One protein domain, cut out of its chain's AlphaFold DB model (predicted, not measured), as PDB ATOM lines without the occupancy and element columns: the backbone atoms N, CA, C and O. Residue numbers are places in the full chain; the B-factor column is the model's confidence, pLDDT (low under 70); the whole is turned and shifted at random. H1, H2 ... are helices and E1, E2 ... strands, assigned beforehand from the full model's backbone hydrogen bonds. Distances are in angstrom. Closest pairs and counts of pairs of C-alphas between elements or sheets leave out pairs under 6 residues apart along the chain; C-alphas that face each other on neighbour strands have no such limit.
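Overview. This is residues 37 to 191 of the 289 residues of an uncharacterized protein of Halorubrum saccharovorum (UniProt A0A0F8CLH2). Two lobes stand side by side along the longest axis, each a strongly twisted sheet of five strands with one helix over one face. E1 belongs to the sheet of the second lobe, E7 E9 E10 E1 E8, and the chain then crosses to build the first, E2 E4 E5 E6 E3 with H1, before it returns for E7, H2, E8, E9 and E10. The printed part has 155 residues with two named helices and ten named strands, in the order E1 E2 H1 E3 E4 E5 E6 E7 H2 E8 E9 E10. Both sheets are mixed, and the class is mixed, helices and strands. The whole is compact, with a radius of gyration of the C-alphas of 16.4 A and spans of 48 by 35 by 27 A.

Along the chain. E1, residues 37 to 41, begins at C-alpha 37 (-20.406, 25.665, 32.877) and is 13.3 A long. E2 is residues 46 to 48, and H1, residues 54 to 66, is 18.6 A long from C-alpha 54 (18.457, 27.253, 32.148). E3 is residues 68 to 71, E4 residues 84 to 88, E5 residues 91 to 99, 26.1 A, and E6 residues 106 to 112, 19.7 A. E7 is residues 117 to 119, H2 residues 125 to 135, 15.5 A, E8 residues 141 to 144, and E9 residues 172 to 177, 15.8 A. E10, residues 180 to 187, 22.3 A, ends at C-alpha 187 (-20.841, 31.935, 33.768).

Arrangement. E10 and E1 are antiparallel, with N 38 and O 185 2.9 A apart, and E1 and E8 are antiparallel, with N 142 and O 37 at 2.8 A. H2 is on this sheet, two layers, at a height of 7.7 A, slantwise to E1 at 56 degrees on the local plane; the closest C-alphas of E1 and H2 are those of Val 39 and Ala 134, 5.8 A. E9 and E10 form a hairpin, with N 184 and O 173 at 2.7 A, and E7 is parallel to E9, with N 118 and O 174 at 2.9 A. In the other sheet E2 is parallel to E4, with N 87 and O 47 at 2.8 A. E4 E5 E6 are a meander, each strand the antiparallel neighbour of the one before, with N 93 and O 86 at 2.8 A and N 98 and O 107 at 2.8 A. With E3, antiparallel to E6, N 108 and O 69 at 2.8 A, they make a Greek key, the first of four strands in a row being the antiparallel neighbour of the fourth. H1 is on this sheet, again two layers, at a height of 6.8 A, over E6 and only just slantwise, at 59.8 degrees on the local plane; the closest C-alphas of H1 and E6 are those of Gly 63 and Phe 110, 6.0 A. H1 and H2 are apart. In both helices every O i to N i+4 pair is within hydrogen-bond range.

Size, cuts and confidence. The C-alphas farthest apart are those of Gly 54 and Thr 145, 49.3 A. The printed part has no cut. The long links are E3 to E4, residues 72 to 83, and E8 to E9, residues 145 to 171. The mean pLDDT of the printed part is 75.7, and it is under 70 at residue 43 and residues 101 to 104, 138 to 171 and 188 to 191.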
ATOM      1  N   TYR A  37     -21.730  26.234  32.689       70.12
ATOM      2  CA  TYR A  37     -20.406  25.665  32.877       70.12
ATOM      3  C   TYR A  37     -19.847  25.300  31.508       70.12
ATOM      4  O   TYR A  37     -20.531  24.633  30.730       70.12
ATOM      5  N   VAL A  38     -18.627  25.731  31.217       72.81
ATOM      6  CA  VAL A  38     -17.918  25.400  29.977       72.81
ATOM      7  C   VAL A  38     -16.565  24.818  30.350       72.81
ATOM      8  O   VAL A  38     -15.868  25.369  31.195       72.81
ATOM      9  N   VAL A  39     -16.223  23.681  29.758       77.12
ATOM     10  CA  VAL A  39     -14.916  23.047  29.873       77.12
ATOM     11  C   VAL A  39     -14.281  23.024  28.496       77.12
ATOM     12  O   VAL A  39     -14.701  22.267  27.622       77.12
ATOM     13  N   ASP A  40     -13.231  23.817  28.338       80.00
ATOM     14  CA  ASP A  40     -12.396  23.825  27.147       80.00
ATOM     15  C   ASP A  40     -11.086  23.100  27.462       80.00
ATOM     16  O   ASP A  40     -10.460  23.315  28.504       80.00
ATOM     17  N   GLN A  41     -10.640  22.216  26.569       75.12
ATOM     18  CA  GLN A  41      -9.282  21.698  26.680       75.12
ATOM     19  C   GLN A  41      -8.311  22.805  26.268       75.12
ATOM     20  O   GLN A  41      -8.432  23.355  25.174       75.12
ATOM     21  N   THR A  42      -7.328  23.089  27.116       73.00
ATOM     22  CA  THR A  42      -6.267  24.032  26.763       73.00
ATOM     23  C   THR A  42      -5.142  23.322  26.021       73.00
ATOM     24  O   THR A  42      -4.912  22.120  26.192       73.00
ATOM     25  N   ASP A  43      -4.403  24.096  25.236       69.38
ATOM     26  CA  ASP A  43      -3.089  23.688  24.738       69.38
ATOM     27  C   ASP A  43      -1.970  23.948  25.767       69.38
ATOM     28  O   ASP A  43      -0.795  23.746  25.452       69.38
ATOM     29  N   SER A  44      -2.307  24.453  26.960       72.00
ATOM     30  CA  SER A  44      -1.335  24.718  28.016       72.00
ATOM     31  C   SER A  44      -0.822  23.402  28.591       72.00
ATOM     32  O   SER A  44      -1.583  22.474  28.878       72.00
ATOM     33  N   GLU A  45       0.491  23.328  28.780       76.31
ATOM     34  CA  GLU A  45       1.162  22.182  29.381       76.31
ATOM     35  C   GLU A  45       1.669  22.542  30.779       76.31
ATOM     36  O   GLU A  45       2.014  23.690  31.068       76.31
ATOM     37  N   VAL A  46       1.717  21.543  31.663       83.62
ATOM     38  CA  VAL A  46       2.396  21.675  32.955       83.62
ATOM     39  C   VAL A  46       3.839  21.234  32.776       83.62
ATOM     40  O   VAL A  46       4.119  20.041  32.634       83.62
ATOM     41  N   HIS A  47       4.764  22.184  32.821       86.44
ATOM     42  CA  HIS A  47       6.188  21.887  32.736       86.44
ATOM     43  C   HIS A  47       6.754  21.553  34.113       86.44
ATOM     44  O   HIS A  47       6.441  22.199  35.111       86.44
ATOM     45  N   ARG A  48       7.633  20.551  34.193       87.94
ATOM     46  CA  ARG A  48       8.451  20.365  35.396       87.94
ATOM     47  C   ARG A  48       9.584  21.367  35.358       87.94
ATOM     48  O   ARG A  48      10.281  21.448  34.351       87.94
ATOM     49  N   TYR A  49       9.823  22.048  36.470       88.00
ATOM     50  CA  TYR A  49      10.902  23.025  36.582       88.00
ATOM     51  C   TYR A  49      12.261  22.450  36.137       88.00
ATOM     52  O   TYR A  49      12.992  23.073  35.371       88.00
ATOM     53  N   ALA A  50      12.562  21.205  36.521       89.56
ATOM     54  CA  ALA A  50      13.803  20.517  36.153       89.56
ATOM     55  C   ALA A  50      13.973  20.243  34.643       89.56
ATOM     56  O   ALA A  50      15.099  20.015  34.201       89.56
ATOM     57  N   ASP A  51      12.881  20.250  33.874       90.19
ATOM     58  CA  ASP A  51      12.886  20.006  32.428       90.19
ATOM     59  C   ASP A  51      12.978  21.318  31.619       90.19
ATOM     60  O   ASP A  51      13.170  21.279  30.402       90.19
ATOM     61  N   LEU A  52      12.865  22.475  32.282       89.88
ATOM     62  CA  LEU A  52      12.993  23.792  31.663       89.88
ATOM     63  C   LEU A  52      14.442  24.086  31.251       89.88
ATOM     64  O   LEU A  52      15.402  23.617  31.870       89.88
ATOM     65  N   SER A  53      14.613  24.911  30.214       91.56
ATOM     66  CA  SER A  53      15.938  25.421  29.867       91.56
ATOM     67  C   SER A  53      16.493  26.315  30.987       91.56
ATOM     68  O   SER A  53      15.730  26.948  31.712       91.56
ATOM     69  N   GLY A  54      17.822  26.400  31.127       91.56
ATOM     70  CA  GLY A  54      18.457  27.253  32.148       91.56
ATOM     71  C   GLY A  54      17.966  28.712  32.128       91.56
ATOM     72  O   GLY A  54      17.556  29.210  33.168       91.56
ATOM     73  N   PRO A  55      17.901  29.377  30.957       89.06
ATOM     74  CA  PRO A  55      17.306  30.710  30.856       89.06
ATOM     75  C   PRO A  55      15.841  30.774  31.309       89.06
ATOM     76  O   PRO A  55      15.427  31.755  31.914       89.06
ATOM     77  N   THR A  56      15.051  29.735  31.035       90.06
ATOM     78  CA  THR A  56      13.648  29.663  31.461       90.06
ATOM     79  C   THR A  56      13.538  29.501  32.983       90.06
ATOM     80  O   THR A  56      12.685  30.131  33.604       90.06
ATOM     81  N   GLN A  57      14.427  28.714  33.597       91.12
ATOM     82  CA  GLN A  57      14.538  28.582  35.056       91.12
ATOM     83  C   GLN A  57      14.879  29.924  35.711       91.12
ATOM     84  O   GLN A  57      14.209  30.314  36.660       91.12
ATOM     85  N   ASP A  58      15.828  30.678  35.145       89.75
ATOM     86  CA  ASP A  58      16.206  32.003  35.654       89.75
ATOM     87  C   ASP A  58      15.014  32.985  35.672       89.75
ATOM     88  O   ASP A  58      14.889  33.799  36.590       89.75
ATOM     89  N   VAL A  59      14.123  32.911  34.673       88.31
ATOM     90  CA  VAL A  59      12.893  33.726  34.613       88.31
ATOM     91  C   VAL A  59      11.910  33.315  35.705       88.31
ATOM     92  O   VAL A  59      11.357  34.186  36.377       88.31
ATOM     93  N   VAL A  60      11.706  32.011  35.900       88.25
ATOM     94  CA  VAL A  60      10.813  31.487  36.945       88.25
ATOM     95  C   VAL A  60      11.321  31.871  38.333       88.25
ATOM     96  O   VAL A  60      10.542  32.379  39.138       88.25
ATOM     97  N   ASP A  61      12.616  31.719  38.595       88.75
ATOM     98  CA  ASP A  61      13.235  32.081  39.874       88.75
ATOM     99  C   ASP A  61      13.114  33.587  40.144       88.75
ATOM    100  O   ASP A  61      12.665  34.014  41.209       88.75
ATOM    101  N   ALA A  62      13.463  34.416  39.154       86.44
ATOM    102  CA  ALA A  62      13.394  35.868  39.282       86.44
ATOM    103  C   ALA A  62      11.959  36.382  39.468       86.44
ATOM    104  O   ALA A  62      11.749  37.357  40.195       86.44
ATOM    105  N   GLY A  63      10.997  35.756  38.790       83.62
ATOM    106  CA  GLY A  63       9.580  36.087  38.870       83.62
ATOM    107  C   GLY A  63       8.945  35.654  40.185       83.62
ATOM    108  O   GLY A  63       8.220  36.442  40.789       83.62
ATOM    109  N   SER A  64       9.289  34.466  40.685       81.19
ATOM    110  CA  SER A  64       8.780  33.944  41.960       81.19
ATOM    111  C   SER A  64       9.180  34.831  43.146       81.19
ATOM    112  O   SER A  64       8.388  35.044  44.060       81.19
ATOM    113  N   ASP A  65      10.371  35.437  43.102       81.00
ATOM    114  CA  ASP A  65      10.840  36.372  44.133       81.00
ATOM    115  C   ASP A  65      10.174  37.761  44.070       81.00
ATOM    116  O   ASP A  65      10.112  38.474  45.078       81.00
ATOM    117  N   ARG A  66       9.750  38.207  42.879       78.06
ATOM    118  CA  ARG A  66       9.346  39.605  42.625       78.06
ATOM    119  C   ARG A  66       7.871  39.791  42.283       78.06
ATOM    120  O   ARG A  66       7.405  40.927  42.307       78.06
ATOM    121  N   GLY A  67       7.159  38.719  41.953       81.62
ATOM    122  CA  GLY A  67       5.782  38.741  41.454       81.62
ATOM    123  C   GLY A  67       5.643  39.201  39.997       81.62
ATOM    124  O   GLY A  67       4.583  39.023  39.405       81.62
ATOM    125  N   GLU A  68       6.687  39.780  39.403       84.38
ATOM    126  CA  GLU A  68       6.712  40.226  38.011       84.38
ATOM    127  C   GLU A  68       8.161  40.308  37.506       84.38
ATOM    128  O   GLU A  68       9.071  40.726  38.234       84.38
ATOM    129  N   VAL A  69       8.384  39.923  36.249       88.00
ATOM    130  CA  VAL A  69       9.681  40.048  35.574       88.00
ATOM    131  C   VAL A  69       9.488  40.461  34.119       88.00
ATOM    132  O   VAL A  69       8.692  39.874  33.398       88.00
ATOM    133  N   ALA A  70      10.248  41.462  33.678       86.62
ATOM    134  CA  ALA A  70      10.310  41.842  32.273       86.62
ATOM    135  C   ALA A  70      11.431  41.063  31.576       86.62
ATOM    136  O   ALA A  70      12.561  41.016  32.074       86.62
ATOM    137  N   VAL A  71      11.122  40.477  30.423       85.69
ATOM    138  CA  VAL A  71      12.067  39.754  29.569       85.69
ATOM    139  C   VAL A  71      12.068  40.355  28.166       85.69
ATOM    140  O   VAL A  71      11.045  40.844  27.689       85.69
ATOM    141  N   ASP A  72      13.226  40.328  27.505       83.88
ATOM    142  CA  ASP A  72      13.354  40.836  26.133       83.88
ATOM    143  C   ASP A  72      12.617  39.929  25.132       83.88
ATOM    144  O   ASP A  72      11.934  40.422  24.243       83.88
ATOM    145  N   ASP A  73      12.722  38.609  25.318       85.19
ATOM    146  CA  ASP A  73      12.051  37.586  24.517       85.19
ATOM    147  C   ASP A  73      11.429  36.529  25.444       85.19
ATOM    148  O   ASP A  73      12.077  36.047  26.381       85.19
ATOM    149  N   LEU A  74      10.180  36.138  25.172       84.62
ATOM    150  CA  LEU A  74       9.500  35.077  25.913       84.62
ATOM    151  C   LEU A  74      10.154  33.712  25.620       84.62
ATOM    152  O   LEU A  74      10.324  33.370  24.443       84.62
ATOM    153  N   PRO A  75      10.497  32.903  26.645       87.00
ATOM    154  CA  PRO A  75      10.944  31.532  26.434       87.00
ATOM    155  C   PRO A  75       9.958  30.727  25.586       87.00
ATOM    156  O   PRO A  75       8.749  30.842  25.753       87.00
ATOM    157  N   SER A  76      10.475  29.880  24.695       86.31
ATOM    158  CA  SER A  76       9.667  29.100  23.743       86.31
ATOM    159  C   SER A  76       8.680  28.128  24.391       86.31
ATOM    160  O   SER A  76       7.721  27.695  23.757       86.31
ATOM    161  N   GLU A  77       8.953  27.764  25.638       86.75
ATOM    162  CA  GLU A  77       8.139  26.910  26.489       86.75
ATOM    163  C   GLU A  77       6.889  27.634  27.008       86.75
ATOM    164  O   GLU A  77       5.943  26.979  27.428       86.75
ATOM    165  N   PHE A  78       6.860  28.969  26.964       86.50
ATOM    166  CA  PHE A  78       5.740  29.776  27.433       86.50
ATOM    167  C   PHE A  78       4.991  30.434  26.277       86.50
ATOM    168  O   PHE A  78       5.559  30.794  25.245       86.50
ATOM    169  N   ARG A  79       3.685  30.617  26.467       83.31
ATOM    170  CA  ARG A  79       2.800  31.295  25.515       83.31
ATOM    171  C   ARG A  79       2.307  32.622  26.081       83.31
ATOM    172  O   ARG A  79       1.877  32.673  27.231       83.31
ATOM    173  N   SER A  80       2.372  33.666  25.257       82.69
ATOM    174  CA  SER A  80       1.839  34.996  25.580       82.69
ATOM    175  C   SER A  80       0.308  34.988  25.550       82.69
ATOM    176  O   SER A  80      -0.284  34.274  24.736       82.69
ATOM    177  N   GLY A  81      -0.320  35.749  26.448       76.56
ATOM    178  CA  GLY A  81      -1.778  35.898  26.555       76.56
ATOM    179  C   GLY A  81      -2.512  34.704  27.175       76.56
ATOM    180  O   GLY A  81      -3.739  34.674  27.192       76.56
ATOM    181  N   THR A  82      -1.792  33.699  27.679       79.62
ATOM    182  CA  THR A  82      -2.384  32.515  28.323       79.62
ATOM    183  C   THR A  82      -1.627  32.149  29.588       79.62
ATOM    184  O   THR A  82      -0.407  32.317  29.649       79.62
ATOM    185  N   TRP A  83      -2.320  31.586  30.579       85.75
ATOM    186  CA  TRP A  83      -1.670  31.065  31.778       85.75
ATOM    187  C   TRP A  83      -0.798  29.847  31.457       85.75
ATOM    188  O   TRP A  83      -1.227  28.896  30.796       85.75
ATOM    189  N   ASN A  84       0.437  29.888  31.953       87.62
ATOM    190  CA  ASN A  84       1.411  28.808  31.876       87.62
ATOM    191  C   ASN A  84       1.688  28.273  33.288       87.62
ATOM    192  O   ASN A  84       1.637  29.018  34.272       87.62
ATOM    193  N   PHE A  85       2.007  26.981  33.380       89.56
ATOM    194  CA  PHE A  85       2.082  26.264  34.652       89.56
ATOM    195  C   PHE A  85       3.417  25.541  34.797       89.56
ATOM    196  O   PHE A  85       3.781  24.706  33.966       89.56
ATOM    197  N   VAL A  86       4.135  25.827  35.882       88.94
ATOM    198  CA  VAL A  86       5.411  25.178  36.203       88.94
ATOM    199  C   VAL A  86       5.301  24.483  37.550       88.94
ATOM    200  O   VAL A  86       4.849  25.070  38.525       88.94
ATOM    201  N   ARG A  87       5.720  23.219  37.616       88.12
ATOM    202  CA  ARG A  87       5.729  22.424  38.845       88.12
ATOM    203  C   ARG A  87       7.152  22.252  39.356       88.12
ATOM    204  O   ARG A  87       7.976  21.643  38.665       88.12
ATOM    205  N   ASP A  88       7.406  22.707  40.578       84.19
ATOM    206  CA  ASP A  88       8.658  22.473  41.299       84.19
ATOM    207  C   ASP A  88       8.392  21.769  42.631       84.19
ATOM    208  O   ASP A  88       7.651  22.257  43.472       84.19
ATOM    209  N   GLY A  89       8.951  20.572  42.820       72.44
ATOM    210  CA  GLY A  89       8.893  19.859  44.104       72.44
ATOM    211  C   GLY A  89       7.501  19.526  44.677       72.44
ATOM    212  O   GLY A  89       7.439  18.938  45.754       72.44
ATOM    213  N   GLY A  90       6.407  19.843  43.975       73.00
ATOM    214  CA  GLY A  90       5.024  19.730  44.460       73.00
ATOM    215  C   GLY A  90       4.285  21.069  44.549       73.00
ATOM    216  O   GLY A  90       3.067  21.061  44.677       73.00
ATOM    217  N   GLU A  91       4.991  22.190  44.426       82.50
ATOM    218  CA  GLU A  91       4.410  23.524  44.308       82.50
ATOM    219  C   GLU A  91       4.148  23.857  42.836       82.50
ATOM    220  O   GLU A  91       4.906  23.467  41.939       82.50
ATOM    221  N   LEU A  92       3.031  24.539  42.590       85.94
ATOM    222  CA  LEU A  92       2.623  25.001  41.272       85.94
ATOM    223  C   LEU A  92       2.851  26.510  41.199       85.94
ATOM    224  O   LEU A  92       2.316  27.255  42.016       85.94
ATOM    225  N   ALA A  93       3.629  26.943  40.215       86.88
ATOM    226  CA  ALA A  93       3.812  28.341  39.866       86.88
ATOM    227  C   ALA A  93       2.957  28.671  38.639       86.88
ATOM    228  O   ALA A  93       3.036  27.982  37.613       86.88
ATOM    229  N   CYS A  94       2.155  29.729  38.751       88.12
ATOM    230  CA  CYS A  94       1.283  30.221  37.696       88.12
ATOM    231  C   CYS A  94       1.850  31.527  37.155       88.12
ATOM    232  O   CYS A  94       2.079  32.478  37.910       88.12
ATOM    233  N   LEU A  95       2.074  31.565  35.844       88.88
ATOM    234  CA  LEU A  95       2.656  32.720  35.176       88.88
ATOM    235  C   LEU A  95       1.853  33.118  33.941       88.88
ATOM    236  O   LEU A  95       1.472  32.271  33.129       88.88
ATOM    237  N   LEU A  96       1.616  34.420  33.810       87.25
ATOM    238  CA  LEU A  96       0.911  35.035  32.697       87.25
ATOM    239  C   LEU A  96       1.865  36.001  31.986       87.25
ATOM    240  O   LEU A  96       2.121  37.096  32.492       87.25
ATOM    241  N   PRO A  97       2.444  35.591  30.849       84.12
ATOM    242  CA  PRO A  97       3.190  36.487  29.990       84.12
ATOM    243  C   PRO A  97       2.234  37.373  29.195       84.12
ATOM    244  O   PRO A  97       1.339  36.871  28.515       84.12
ATOM    245  N   THR A  98       2.472  38.676  29.244       82.44
ATOM    246  CA  THR A  98       1.710  39.704  28.542       82.44
ATOM    247  C   THR A  98       2.678  40.580  27.759       82.44
ATOM    248  O   THR A  98       3.693  41.050  28.285       82.44
ATOM    249  N   ASP A  99       2.372  40.803  26.484       80.12
ATOM    250  CA  ASP A  99       3.180  41.670  25.630       80.12
ATOM    251  C   ASP A  99       3.110  43.115  26.148       80.12
ATOM    252  O   ASP A  99       2.035  43.717  26.228       80.12
ATOM    253  N   ASP A 100       4.260  43.698  26.488       72.19
ATOM    254  CA  ASP A 100       4.320  45.084  26.932       72.19
ATOM    255  C   ASP A 100       4.347  46.007  25.711       72.19
ATOM    256  O   ASP A 100       5.369  46.229  25.051       72.19
ATOM    257  N   THR A 101       3.174  46.566  25.417       65.06
ATOM    258  CA  THR A 101       2.971  47.481  24.291       65.06
ATOM    259  C   THR A 101       3.815  48.761  24.350       65.06
ATOM    260  O   THR A 101       4.028  49.373  23.301       65.06
ATOM    261  N   ASP A 102       4.328  49.157  25.522       66.75
ATOM    262  CA  ASP A 102       5.095  50.395  25.700       66.75
ATOM    263  C   ASP A 102       6.613  50.182  25.584       66.75
ATOM    264  O   ASP A 102       7.329  51.055  25.078       66.75
ATOM    265  N   SER A 103       7.124  49.035  26.040       62.53
ATOM    266  CA  SER A 103       8.564  48.737  26.045       62.53
ATOM    267  C   SER A 103       9.018  47.839  24.892       62.53
ATOM    268  O   SER A 103      10.206  47.829  24.561       62.53
ATOM    269  N   GLY A 104       8.085  47.130  24.245       66.38
ATOM    270  CA  GLY A 104       8.381  46.147  23.204       66.38
ATOM    271  C   GLY A 104       9.004  44.850  23.730       66.38
ATOM    272  O   GLY A 104       9.417  44.030  22.913       66.38
ATOM    273  N   GLY A 105       9.094  44.689  25.055       77.56
ATOM    274  CA  GLY A 105       9.426  43.431  25.722       77.56
ATOM    275  C   GLY A 105       8.171  42.680  26.169       77.56
ATOM    276  O   GLY A 105       7.046  43.072  25.859       77.56
ATOM    277  N   VAL A 106       8.361  41.603  26.923       81.19
ATOM    278  CA  VAL A 106       7.272  40.811  27.507       81.19
ATOM    279  C   VAL A 106       7.338  40.942  29.023       81.19
ATOM    280  O   VAL A 106       8.379  40.672  29.624       81.19
ATOM    281  N   SER A 107       6.239  41.363  29.651       83.75
ATOM    282  CA  SER A 107       6.108  41.281  31.106       83.75
ATOM    283  C   SER A 107       5.532  39.923  31.472       83.75
ATOM    284  O   SER A 107       4.560  39.473  30.879       83.75
ATOM    285  N   VAL A 108       6.137  39.242  32.437       84.50
ATOM    286  CA  VAL A 108       5.639  37.974  32.964       84.50
ATOM    287  C   VAL A 108       5.184  38.206  34.391       84.50
ATOM    288  O   VAL A 108       6.004  38.434  35.285       84.50
ATOM    289  N   VAL A 109       3.870  38.140  34.601       84.69
ATOM    290  CA  VAL A 109       3.249  38.264  35.919       84.69
ATOM    291  C   VAL A 109       3.214  36.895  36.581       84.69
ATOM    292  O   VAL A 109       2.792  35.913  35.978       84.69
ATOM    293  N   PHE A 110       3.636  36.841  37.840       84.12
ATOM    294  CA  PHE A 110       3.583  35.651  38.676       84.12
ATOM    295  C   PHE A 110       2.469  35.815  39.706       84.12
ATOM    296  O   PHE A 110       2.304  36.876  40.324       84.12
ATOM    297  N   ARG A 111       1.683  34.755  39.881       79.31
ATOM    298  CA  ARG A 111       0.621  34.692  40.882       79.31
ATOM    299  C   ARG A 111       0.685  33.384  41.642       79.31
ATOM    300  O   ARG A 111       1.047  32.342  41.092       79.31
ATOM    301  N   ASP A 112       0.264  33.463  42.896       75.88
ATOM    302  CA  ASP A 112      -0.078  32.285  43.670       75.88
ATOM    303  C   ASP A 112      -1.257  31.611  42.958       75.88
ATOM    304  O   ASP A 112      -2.299  32.230  42.761       75.88
ATOM    305  N   CYS A 113      -1.089  30.355  42.539       82.12
ATOM    306  CA  CYS A 113      -2.122  29.569  41.850       82.12
ATOM    307  C   CYS A 113      -3.398  29.343  42.687       82.12
ATOM    308  O   CYS A 113      -4.390  28.791  42.199       82.12
ATOM    309  N   GLU A 114      -3.353  29.713  43.968       78.44
ATOM    310  CA  GLU A 114      -4.427  29.540  44.930       78.44
ATOM    311  C   GLU A 114      -5.688  30.290  44.482       78.44
ATOM    312  O   GLU A 114      -5.661  31.475  44.158       78.44
ATOM    313  N   GLY A 115      -6.816  29.584  44.476       72.81
ATOM    314  CA  GLY A 115      -8.119  30.164  44.160       72.81
ATOM    315  C   GLY A 115      -8.536  30.049  42.695       72.81
ATOM    316  O   GLY A 115      -9.728  30.182  42.428       72.81
ATOM    317  N   PHE A 116      -7.624  29.722  41.769       80.44
ATOM    318  CA  PHE A 116      -7.996  29.551  40.363       80.44
ATOM    319  C   PHE A 116      -7.411  28.333  39.643       80.44
ATOM    320  O   PHE A 116      -7.984  27.924  38.636       80.44
ATOM    321  N   ALA A 117      -6.331  27.718  40.130       85.75
ATOM    322  CA  ALA A 117      -5.793  26.490  39.550       85.75
ATOM    323  C   ALA A 117      -5.849  25.340  40.567       85.75
ATOM    324  O   ALA A 117      -5.374  25.479  41.691       85.75
ATOM    325  N   PHE A 118      -6.433  24.207  40.172       84.81
ATOM    326  CA  PHE A 118      -6.758  23.103  41.078       84.81
ATOM    327  C   PHE A 118      -6.459  21.744  40.452       84.81
ATOM    328  O   PHE A 118      -6.735  21.512  39.269       84.81
ATOM    329  N   GLU A 119      -5.964  20.807  41.260       86.31
ATOM    330  CA  GLU A 119      -6.032  19.391  40.890       86.31
ATOM    331  C   GLU A 119      -7.505  18.944  40.917       86.31
ATOM    332  O   GLU A 119      -8.296  19.401  41.749       86.31
ATOM    333  N   TYR A 120      -7.906  18.050  40.010       84.44
ATOM    334  CA  TYR A 120      -9.297  17.585  39.932       84.44
ATOM    335  C   TYR A 120      -9.829  17.068  41.280       84.44
ATOM    336  O   TYR A 120     -10.985  17.308  41.635       84.44
ATOM    337  N   GLU A 121      -8.984  16.390  42.058       85.25
ATOM    338  CA  GLU A 121      -9.319  15.850  43.375       85.25
ATOM    339  C   GLU A 121      -9.564  16.927  44.443       85.25
ATOM    340  O   GLU A 121     -10.236  16.647  45.438       85.25
ATOM    341  N   GLU A 122      -9.042  18.138  44.248       84.50
ATOM    342  CA  GLU A 122      -9.203  19.274  45.162       84.50
ATOM    343  C   GLU A 122     -10.506  20.037  44.911       84.50
ATOM    344  O   GLU A 122     -10.986  20.756  45.792       84.50
ATOM    345  N   LEU A 123     -11.125  19.845  43.741       78.62
ATOM    346  CA  LEU A 123     -12.415  20.450  43.439       78.62
ATOM    347  C   LEU A 123     -13.493  19.931  44.410       78.62
ATOM    348  O   LEU A 123     -13.549  18.729  44.698       78.62
ATOM    349  N   PRO A 124     -14.430  20.788  44.852       79.75
ATOM    350  CA  PRO A 124     -15.619  20.359  45.582       79.75
ATOM    351  C   PRO A 124     -16.387  19.255  44.838       79.75
ATOM    352  O   PRO A 124     -16.453  19.261  43.609       79.75
ATOM    353  N   GLU A 125     -17.065  18.349  45.558       80.06
ATOM    354  CA  GLU A 125     -17.783  17.207  44.948       80.06
ATOM    355  C   GLU A 125     -18.760  17.616  43.831       80.06
ATOM    356  O   GLU A 125     -18.952  16.891  42.853       80.06
ATOM    357  N   GLN A 126     -19.415  18.772  43.975       73.81
ATOM    358  CA  GLN A 126     -20.297  19.307  42.938       73.81
ATOM    359  C   GLN A 126     -19.514  19.834  41.727       73.81
ATOM    360  O   GLN A 126     -19.926  19.570  40.600       73.81
ATOM    361  N   GLY A 127     -18.375  20.499  41.949       74.25
ATOM    362  CA  GLY A 127     -17.463  20.943  40.893       74.25
ATOM    363  C   GLY A 127     -16.925  19.768  40.077       74.25
ATOM    364  O   GLY A 127     -17.033  19.785  38.857       74.25
ATOM    365  N   GLN A 128     -16.490  18.688  40.735       82.00
ATOM    366  CA  GLN A 128     -16.060  17.447  40.071       82.00
ATOM    367  C   GLN A 128     -17.151  16.857  39.166       82.00
ATOM    368  O   GLN A 128     -16.893  16.464  38.026       82.00
ATOM    369  N   ARG A 129     -18.399  16.817  39.654       81.12
ATOM    370  CA  ARG A 129     -19.540  16.317  38.871       81.12
ATOM    371  C   ARG A 129     -19.833  17.186  37.656       81.12
ATOM    372  O   ARG A 129     -20.108  16.634  36.598       81.12
ATOM    373  N   PHE A 130     -19.816  18.510  37.803       77.06
ATOM    374  CA  PHE A 130     -20.096  19.422  36.691       77.06
ATOM    375  C   PHE A 130     -18.962  19.447  35.677       77.06
ATOM    376  O   PHE A 130     -19.240  19.387  34.485       77.06
ATOM    377  N   PHE A 131     -17.715  19.425  36.144       77.94
ATOM    378  CA  PHE A 131     -16.543  19.273  35.297       77.94
ATOM    379  C   PHE A 131     -16.639  17.998  34.454       77.94
ATOM    380  O   PHE A 131     -16.571  18.081  33.233       77.94
ATOM    381  N   THR A 132     -16.896  16.844  35.087       82.00
ATOM    382  CA  THR A 132     -17.052  15.552  34.392       82.00
ATOM    383  C   THR A 132     -18.193  15.596  33.377       82.00
ATOM    384  O   THR A 132     -18.031  15.191  32.233       82.00
ATOM    385  N   LEU A 133     -19.353  16.130  33.773       78.88
ATOM    386  CA  LEU A 133     -20.520  16.229  32.897       78.88
ATOM    387  C   LEU A 133     -20.245  17.116  31.668       78.88
ATOM    388  O   LEU A 133     -20.689  16.792  30.567       78.88
ATOM    389  N   ALA A 134     -19.512  18.216  31.856       74.88
ATOM    390  CA  ALA A 134     -19.104  19.122  30.788       74.88
ATOM    391  C   ALA A 134     -18.033  18.507  29.875       74.88
ATOM    392  O   ALA A 134     -18.107  18.674  28.666       74.88
ATOM    393  N   THR A 135     -17.098  17.710  30.407       75.56
ATOM    394  CA  THR A 135     -16.124  16.983  29.568       75.56
ATOM    395  C   THR A 135     -16.755  15.844  28.765       75.56
ATOM    396  O   THR A 135     -16.227  15.467  27.722       75.56
ATOM    397  N   GLU A 136     -17.865  15.272  29.236       78.38
ATOM    398  CA  GLU A 136     -18.599  14.202  28.547       78.38
ATOM    399  C   GLU A 136     -19.574  14.715  27.470       78.38
ATOM    400  O   GLU A 136     -20.138  13.910  26.726       78.38
ATOM    401  N   THR A 137     -19.798  16.030  27.376       70.19
ATOM    402  CA  THR A 137     -20.675  16.633  26.361       70.19
ATOM    403  C   THR A 137     -19.890  16.992  25.099       70.19
ATOM    404  O   THR A 137     -18.789  17.523  25.183       70.19
ATOM    405  N   ASP A 138     -20.473  16.749  23.916       64.44
ATOM    406  CA  ASP A 138     -19.807  16.998  22.622       64.44
ATOM    407  C   ASP A 138     -19.396  18.474  22.429       64.44
ATOM    408  O   ASP A 138     -18.387  18.755  21.787       64.44
ATOM    409  N   ASP A 139     -20.159  19.400  23.023       66.44
ATOM    410  CA  ASP A 139     -19.929  20.849  22.966       66.44
ATOM    411  C   ASP A 139     -19.190  21.392  24.209       66.44
ATOM    412  O   ASP A 139     -19.152  22.606  24.415       66.44
ATOM    413  N   GLY A 140     -18.679  20.519  25.090       63.78
ATOM    414  CA  GLY A 140     -17.902  20.911  26.275       63.78
ATOM    415  C   GLY A 140     -18.664  21.741  27.316       63.78
ATOM    416  O   GLY A 140     -18.054  22.321  28.208       63.78
ATOM    417  N   SER A 141     -19.989  21.874  27.206       65.31
ATOM    418  CA  SER A 141     -20.759  22.855  27.973       65.31
ATOM    419  C   SER A 141     -22.065  22.299  28.527       65.31
ATOM    420  O   SER A 141     -22.776  21.516  27.895       65.31
ATOM    421  N   VAL A 142     -22.406  22.737  29.741       64.00
ATOM    422  CA  VAL A 142     -23.633  22.358  30.441       64.00
ATOM    423  C   VAL A 142     -24.250  23.590  31.090       64.00
ATOM    424  O   VAL A 142     -23.638  24.252  31.924       64.00
ATOM    425  N   SER A 143     -25.516  23.858  30.770       59.09
ATOM    426  CA  SER A 143     -26.325  24.846  31.486       59.09
ATOM    427  C   SER A 143     -27.163  24.168  32.569       59.09
ATOM    428  O   SER A 143     -27.897  23.214  32.295       59.09
ATOM    429  N   LEU A 144     -27.052  24.645  33.808       62.19
ATOM    430  CA  LEU A 144     -27.748  24.089  34.964       62.19
ATOM    431  C   LEU A 144     -28.485  25.181  35.735       62.19
ATOM    432  O   LEU A 144     -27.918  26.199  36.109       62.19
ATOM    433  N   THR A 145     -29.741  24.910  36.083       57.19
ATOM    434  CA  THR A 145     -30.562  25.776  36.947       57.19
ATOM    435  C   THR A 145     -30.269  25.594  38.442       57.19
ATOM    436  O   THR A 145     -31.052  26.017  39.282       57.19
ATOM    437  N   ARG A 146     -29.199  24.874  38.806       59.25
ATOM    438  CA  ARG A 146     -28.859  24.613  40.214       59.25
ATOM    439  C   ARG A 146     -28.028  25.765  40.784       59.25
ATOM    440  O   ARG A 146     -27.272  26.369  40.026       59.25
ATOM    441  N   PRO A 147     -28.122  26.028  42.102       58.06
ATOM    442  CA  PRO A 147     -27.258  27.003  42.755       58.06
ATOM    443  C   PRO A 147     -25.783  26.660  42.521       58.06
ATOM    444  O   PRO A 147     -25.417  25.483  42.444       58.06
ATOM    445  N   MET A 148     -24.964  27.704  42.393       63.28
ATOM    446  CA  MET A 148     -23.520  27.598  42.193       63.28
ATOM    447  C   MET A 148     -22.882  26.767  43.322       63.28
ATOM    448  O   MET A 148     -23.246  26.960  44.487       63.28
ATOM    449  N   PRO A 149     -21.969  25.830  43.009       62.38
ATOM    450  CA  PRO A 149     -21.269  25.070  44.032       62.38
ATOM    451  C   PRO A 149     -20.425  25.993  44.915       62.38
ATOM    452  O   PRO A 149     -19.786  26.921  44.426       62.38
ATOM    453  N   GLU A 150     -20.426  25.730  46.224       62.62
ATOM    454  CA  GLU A 150     -19.617  26.484  47.187       62.62
ATOM    455  C   GLU A 150     -18.131  26.441  46.801       62.62
ATOM    456  O   GLU A 150     -17.612  25.381  46.447       62.62
ATOM    457  N   GLY A 151     -17.455  27.590  46.890       60.22
ATOM    458  CA  GLY A 151     -16.033  27.731  46.559       60.22
ATOM    459  C   GLY A 151     -15.742  28.137  45.114       60.22
ATOM    460  O   GLY A 151     -14.583  28.373  44.796       60.22
ATOM    461  N   PHE A 152     -16.766  28.259  44.267       66.00
ATOM    462  CA  PHE A 152     -16.649  28.888  42.954       66.00
ATOM    463  C   PHE A 152     -17.322  30.254  42.968       66.00
ATOM    464  O   PHE A 152     -18.350  30.436  43.616       66.00
ATOM    465  N   ASP A 153     -16.751  31.170  42.206       67.44
ATOM    466  CA  ASP A 153     -17.333  32.434  41.800       67.44
ATOM    467  C   ASP A 153     -17.698  32.337  40.317       67.44
ATOM    468  O   ASP A 153     -17.100  31.585  39.543       67.44
ATOM    469  N   ALA A 154     -18.724  33.077  39.920       66.25
ATOM    470  CA  ALA A 154     -19.189  33.090  38.548       66.25
ATOM    471  C   ALA A 154     -18.826  34.415  37.887       66.25
ATOM    472  O   ALA A 154     -19.107  35.484  38.435       66.25
ATOM    473  N   ALA A 155     -18.284  34.337  36.674       64.50
ATOM    474  CA  ALA A 155     -18.098  35.502  35.831       64.50
ATOM    475  C   ALA A 155     -19.468  36.115  35.518       64.50
ATOM    476  O   ALA A 155     -20.476  35.403  35.391       64.50
ATOM    477  N   ALA A 156     -19.522  37.439  35.372       57.91
ATOM    478  CA  ALA A 156     -20.735  38.115  34.938       57.91
ATOM    479  C   ALA A 156     -21.169  37.542  33.578       57.91
ATOM    480  O   ALA A 156     -20.468  37.686  32.579       57.91
ATOM    481  N   GLY A 157     -22.316  36.857  33.545       49.75
ATOM    482  CA  GLY A 157     -22.821  36.253  32.319       49.75
ATOM    483  C   GLY A 157     -23.071  37.322  31.257       49.75
ATOM    484  O   GLY A 157     -23.954  38.158  31.408       49.75
ATOM    485  N   ASP A 158     -22.312  37.277  30.172       50.19
ATOM    486  CA  ASP A 158     -22.595  37.970  28.915       50.19
ATOM    487  C   ASP A 158     -22.688  39.515  28.974       50.19
ATOM    488  O   ASP A 158     -23.737  40.133  28.767       50.19
ATOM    489  N   THR A 159     -21.535  40.160  29.190       37.81
ATOM    490  CA  THR A 159     -21.252  41.513  28.669       37.81
ATOM    491  C   THR A 159     -20.479  41.491  27.344       37.81
ATOM    492  O   THR A 159     -20.129  42.558  26.841       37.81
ATOM    493  N   GLY A 160     -20.195  40.312  26.772       35.34
ATOM    494  CA  GLY A 160     -19.303  40.179  25.612       35.34
ATOM    495  C   GLY A 160     -17.859  40.610  25.893       35.34
ATOM    496  O   GLY A 160     -17.178  41.075  24.985       35.34
ATOM    497  N   ILE A 161     -17.427  40.522  27.154       38.41
ATOM    498  CA  ILE A 161     -16.028  40.688  27.549       38.41
ATOM    499  C   ILE A 161     -15.488  39.266  27.620       38.41
ATOM    500  O   ILE A 161     -16.016  38.466  28.398       38.41
ATOM    501  N   ASP A 162     -14.529  38.935  26.755       45.16
ATOM    502  CA  ASP A 162     -13.769  37.700  26.905       45.16
ATOM    503  C   ASP A 162     -13.237  37.670  28.339       45.16
ATOM    504  O   ASP A 162     -12.792  38.698  28.852       45.16
ATOM    505  N   ILE A 163     -13.331  36.525  29.021       51.97
ATOM    506  CA  ILE A 163     -12.657  36.322  30.313       51.97
ATOM    507  C   ILE A 163     -11.156  36.199  29.999       51.97
ATOM    508  O   ILE A 163     -10.546  35.142  30.118       51.97
ATOM    509  N   GLU A 164     -10.604  37.273  29.452       55.00
ATOM    510  CA  GLU A 164      -9.219  37.471  29.105       55.00
ATOM    511  C   GLU A 164      -8.570  38.065  30.360       55.00
ATOM    512  O   GLU A 164      -8.891  39.164  30.805       55.00
ATOM    513  N   GLU A 165      -7.674  37.266  30.941       53.41
ATOM    514  CA  GLU A 165      -6.540  37.698  31.771       53.41
ATOM    515  C   GLU A 165      -6.704  37.858  33.298       53.41
ATOM    516  O   GLU A 165      -5.685  38.069  33.949       53.41
ATOM    517  N   ALA A 166      -7.876  37.647  33.917       53.69
ATOM    518  CA  ALA A 166      -8.016  37.775  35.387       53.69
ATOM    519  C   ALA A 166      -8.851  36.657  36.061       53.69
ATOM    520  O   ALA A 166      -9.977  36.898  36.505       53.69
ATOM    521  N   PRO A 167      -8.340  35.412  36.149       58.66
ATOM    522  CA  PRO A 167      -9.052  34.298  36.786       58.66
ATOM    523  C   PRO A 167      -9.358  34.525  38.280       58.66
ATOM    524  O   PRO A 167     -10.319  33.965  38.807       58.66
ATOM    525  N   GLU A 168      -8.603  35.390  38.960       54.97
ATOM    526  CA  GLU A 168      -8.837  35.797  40.349       54.97
ATOM    527  C   GLU A 168     -10.127  36.606  40.567       54.97
ATOM    528  O   GLU A 168     -10.612  36.691  41.694       54.97
ATOM    529  N   GLU A 169     -10.698  37.196  39.511       57.47
ATOM    530  CA  GLU A 169     -11.973  37.923  39.591       57.47
ATOM    531  C   GLU A 169     -13.192  36.980  39.541       57.47
ATOM    532  O   GLU A 169     -14.335  37.427  39.671       57.47
ATOM    533  N   GLY A 170     -12.940  35.668  39.431       64.56
ATOM    534  CA  GLY A 170     -13.940  34.610  39.463       64.56
ATOM    535  C   GLY A 170     -14.448  34.210  38.078       64.56
ATOM    536  O   GLY A 170     -14.520  35.008  37.145       64.56
ATOM    537  N   GLY A 171     -14.841  32.940  37.942       69.56
ATOM    538  CA  GLY A 171     -15.462  32.413  36.725       69.56
ATOM    539  C   GLY A 171     -14.525  31.831  35.664       69.56
ATOM    540  O   GLY A 171     -15.039  31.297  34.682       69.56
ATOM    541  N   LEU A 172     -13.203  31.853  35.858       79.00
ATOM    542  CA  LEU A 172     -12.235  31.072  35.078       79.00
ATOM    543  C   LEU A 172     -11.339  30.271  36.022       79.00
ATOM    544  O   LEU A 172     -10.667  30.833  36.881       79.00
ATOM    545  N   TYR A 173     -11.315  28.959  35.821       82.12
ATOM    546  CA  TYR A 173     -10.560  28.017  36.633       82.12
ATOM    547  C   TYR A 173      -9.725  27.105  35.741       82.12
ATOM    548  O   TYR A 173     -10.191  26.674  34.692       82.12
ATOM    549  N   TYR A 174      -8.517  26.760  36.166       85.25
ATOM    550  CA  TYR A 174      -7.678  25.769  35.502       85.25
ATOM    551  C   TYR A 174      -7.712  24.464  36.289       85.25
ATOM    552  O   TYR A 174      -7.363  24.425  37.466       85.25
ATOM    553  N   VAL A 175      -8.154  23.389  35.642       86.94
ATOM    554  CA  VAL A 175      -8.289  22.068  36.262       86.94
ATOM    555  C   VAL A 175      -7.279  21.112  35.647       86.94
ATOM    556  O   VAL A 175      -7.296  20.864  34.438       86.94
ATOM    557  N   PHE A 176      -6.425  20.542  36.491       87.81
ATOM    558  CA  PHE A 176      -5.488  19.493  36.106       87.81
ATOM    559  C   PHE A 176      -6.170  18.134  36.258       87.81
ATOM    560  O   PHE A 176      -6.527  17.712  37.355       87.81
ATOM    561  N   ALA A 177      -6.391  17.451  35.136       84.94
ATOM    562  CA  ALA A 177      -7.039  16.144  35.112       84.94
ATOM    563  C   ALA A 177      -6.451  15.284  33.993       84.94
ATOM    564  O   ALA A 177      -6.230  15.766  32.885       84.94
ATOM    565  N   ASN A 178      -6.234  13.991  34.246       80.31
ATOM    566  CA  ASN A 178      -5.784  13.032  33.224       80.31
ATOM    567  C   ASN A 178      -4.537  13.494  32.434       80.31
ATOM    568  O   ASN A 178      -4.491  13.341  31.214       80.31
ATOM    569  N   GLU A 179      -3.546  14.074  33.122       74.50
ATOM    570  CA  GLU A 179      -2.305  14.614  32.525       74.50
ATOM    571  C   GLU A 179      -2.517  15.810  31.573       74.50
ATOM    572  O   GLU A 179      -1.635  16.138  30.780       74.50
ATOM    573  N   ARG A 180      -3.677  16.472  31.636       81.94
ATOM    574  CA  ARG A 180      -4.036  17.626  30.802       81.94
ATOM    575  C   ARG A 180      -4.524  18.796  31.644       81.94
ATOM    576  O   ARG A 180      -4.957  18.616  32.782       81.94
ATOM    577  N   VAL A 181      -4.475  19.983  31.043       84.50
ATOM    578  CA  VAL A 181      -4.982  21.230  31.620       84.50
ATOM    579  C   VAL A 181      -6.277  21.620  30.914       84.50
ATOM    580  O   VAL A 181      -6.328  21.712  29.682       84.50
ATOM    581  N   TYR A 182      -7.323  21.855  31.697       83.00
ATOM    582  CA  TYR A 182      -8.634  22.267  31.214       83.00
ATOM    583  C   TYR A 182      -8.994  23.650  31.745       83.00
ATOM    584  O   TYR A 182      -8.801  23.927  32.925       83.00
ATOM    585  N   GLU A 183      -9.564  24.485  30.887       83.69
ATOM    586  CA  GLU A 183     -10.222  25.727  31.271       83.69
ATOM    587  C   GLU A 183     -11.657  25.412  31.660       83.69
ATOM    588  O   GLU A 183     -12.475  25.024  30.832       83.69
ATOM    589  N   PHE A 184     -11.962  25.579  32.935       79.75
ATOM    590  CA  PHE A 184     -13.290  25.457  33.492       79.75
ATOM    591  C   PHE A 184     -13.863  26.851  33.747       79.75
ATOM    592  O   PHE A 184     -13.513  27.525  34.714       79.75
ATOM    593  N   LYS A 185     -14.745  27.294  32.855       78.44
ATOM    594  CA  LYS A 185     -15.404  28.599  32.914       78.44
ATOM    595  C   LYS A 185     -16.786  28.464  33.539       78.44
ATOM    596  O   LYS A 185     -17.574  27.598  33.153       78.44
ATOM    597  N   VAL A 186     -17.092  29.341  34.491       74.81
ATOM    598  CA  VAL A 186     -18.378  29.396  35.193       74.81
ATOM    599  C   VAL A 186     -19.018  30.749  34.921       74.81
ATOM    600  O   VAL A 186     -18.591  31.775  35.443       74.81
ATOM    601  N   TYR A 187     -20.074  30.745  34.114       70.81
ATOM    602  CA  TYR A 187     -20.841  31.935  33.768       70.81
ATOM    603  C   TYR A 187     -22.086  32.035  34.637       70.81
ATOM    604  O   TYR A 187     -22.945  31.146  34.638       70.81
ATOM    605  N   GLY A 188     -22.197  33.146  35.355       63.31
ATOM    606  CA  GLY A 188     -23.345  33.453  36.188       63.31
ATOM    607  C   GLY A 188     -24.567  33.838  35.356       63.31
ATOM    608  O   GLY A 188     -24.476  34.023  34.138       63.31
ATOM    609  N   PRO A 189     -25.733  34.001  36.000       55.53
ATOM    610  CA  PRO A 189     -26.903  34.542  35.328       55.53
ATOM    611  C   PRO A 189     -26.567  35.942  34.799       55.53
ATOM    612  O   PRO A 189     -26.143  36.810  35.561       55.53
ATOM    613  N   GLY A 190     -26.738  36.161  33.492       49.47
ATOM    614  CA  GLY A 190     -26.397  37.446  32.880       49.47
ATOM    615  C   GLY A 190     -27.238  38.625  33.389       49.47
ATOM    616  O   GLY A 190     -28.145  38.432  34.203       49.47
ATOM    617  N   PRO A 191     -27.029  39.861  32.893       40.91
ATOM    618  CA  PRO A 191     -27.694  41.068  33.409       40.91
ATOM    619  C   PRO A 191     -29.232  41.014  33.326       40.91
ATOM    620  O   PRO A 191     -29.931  41.759  34.014       40.91
TER     621      PRO A 191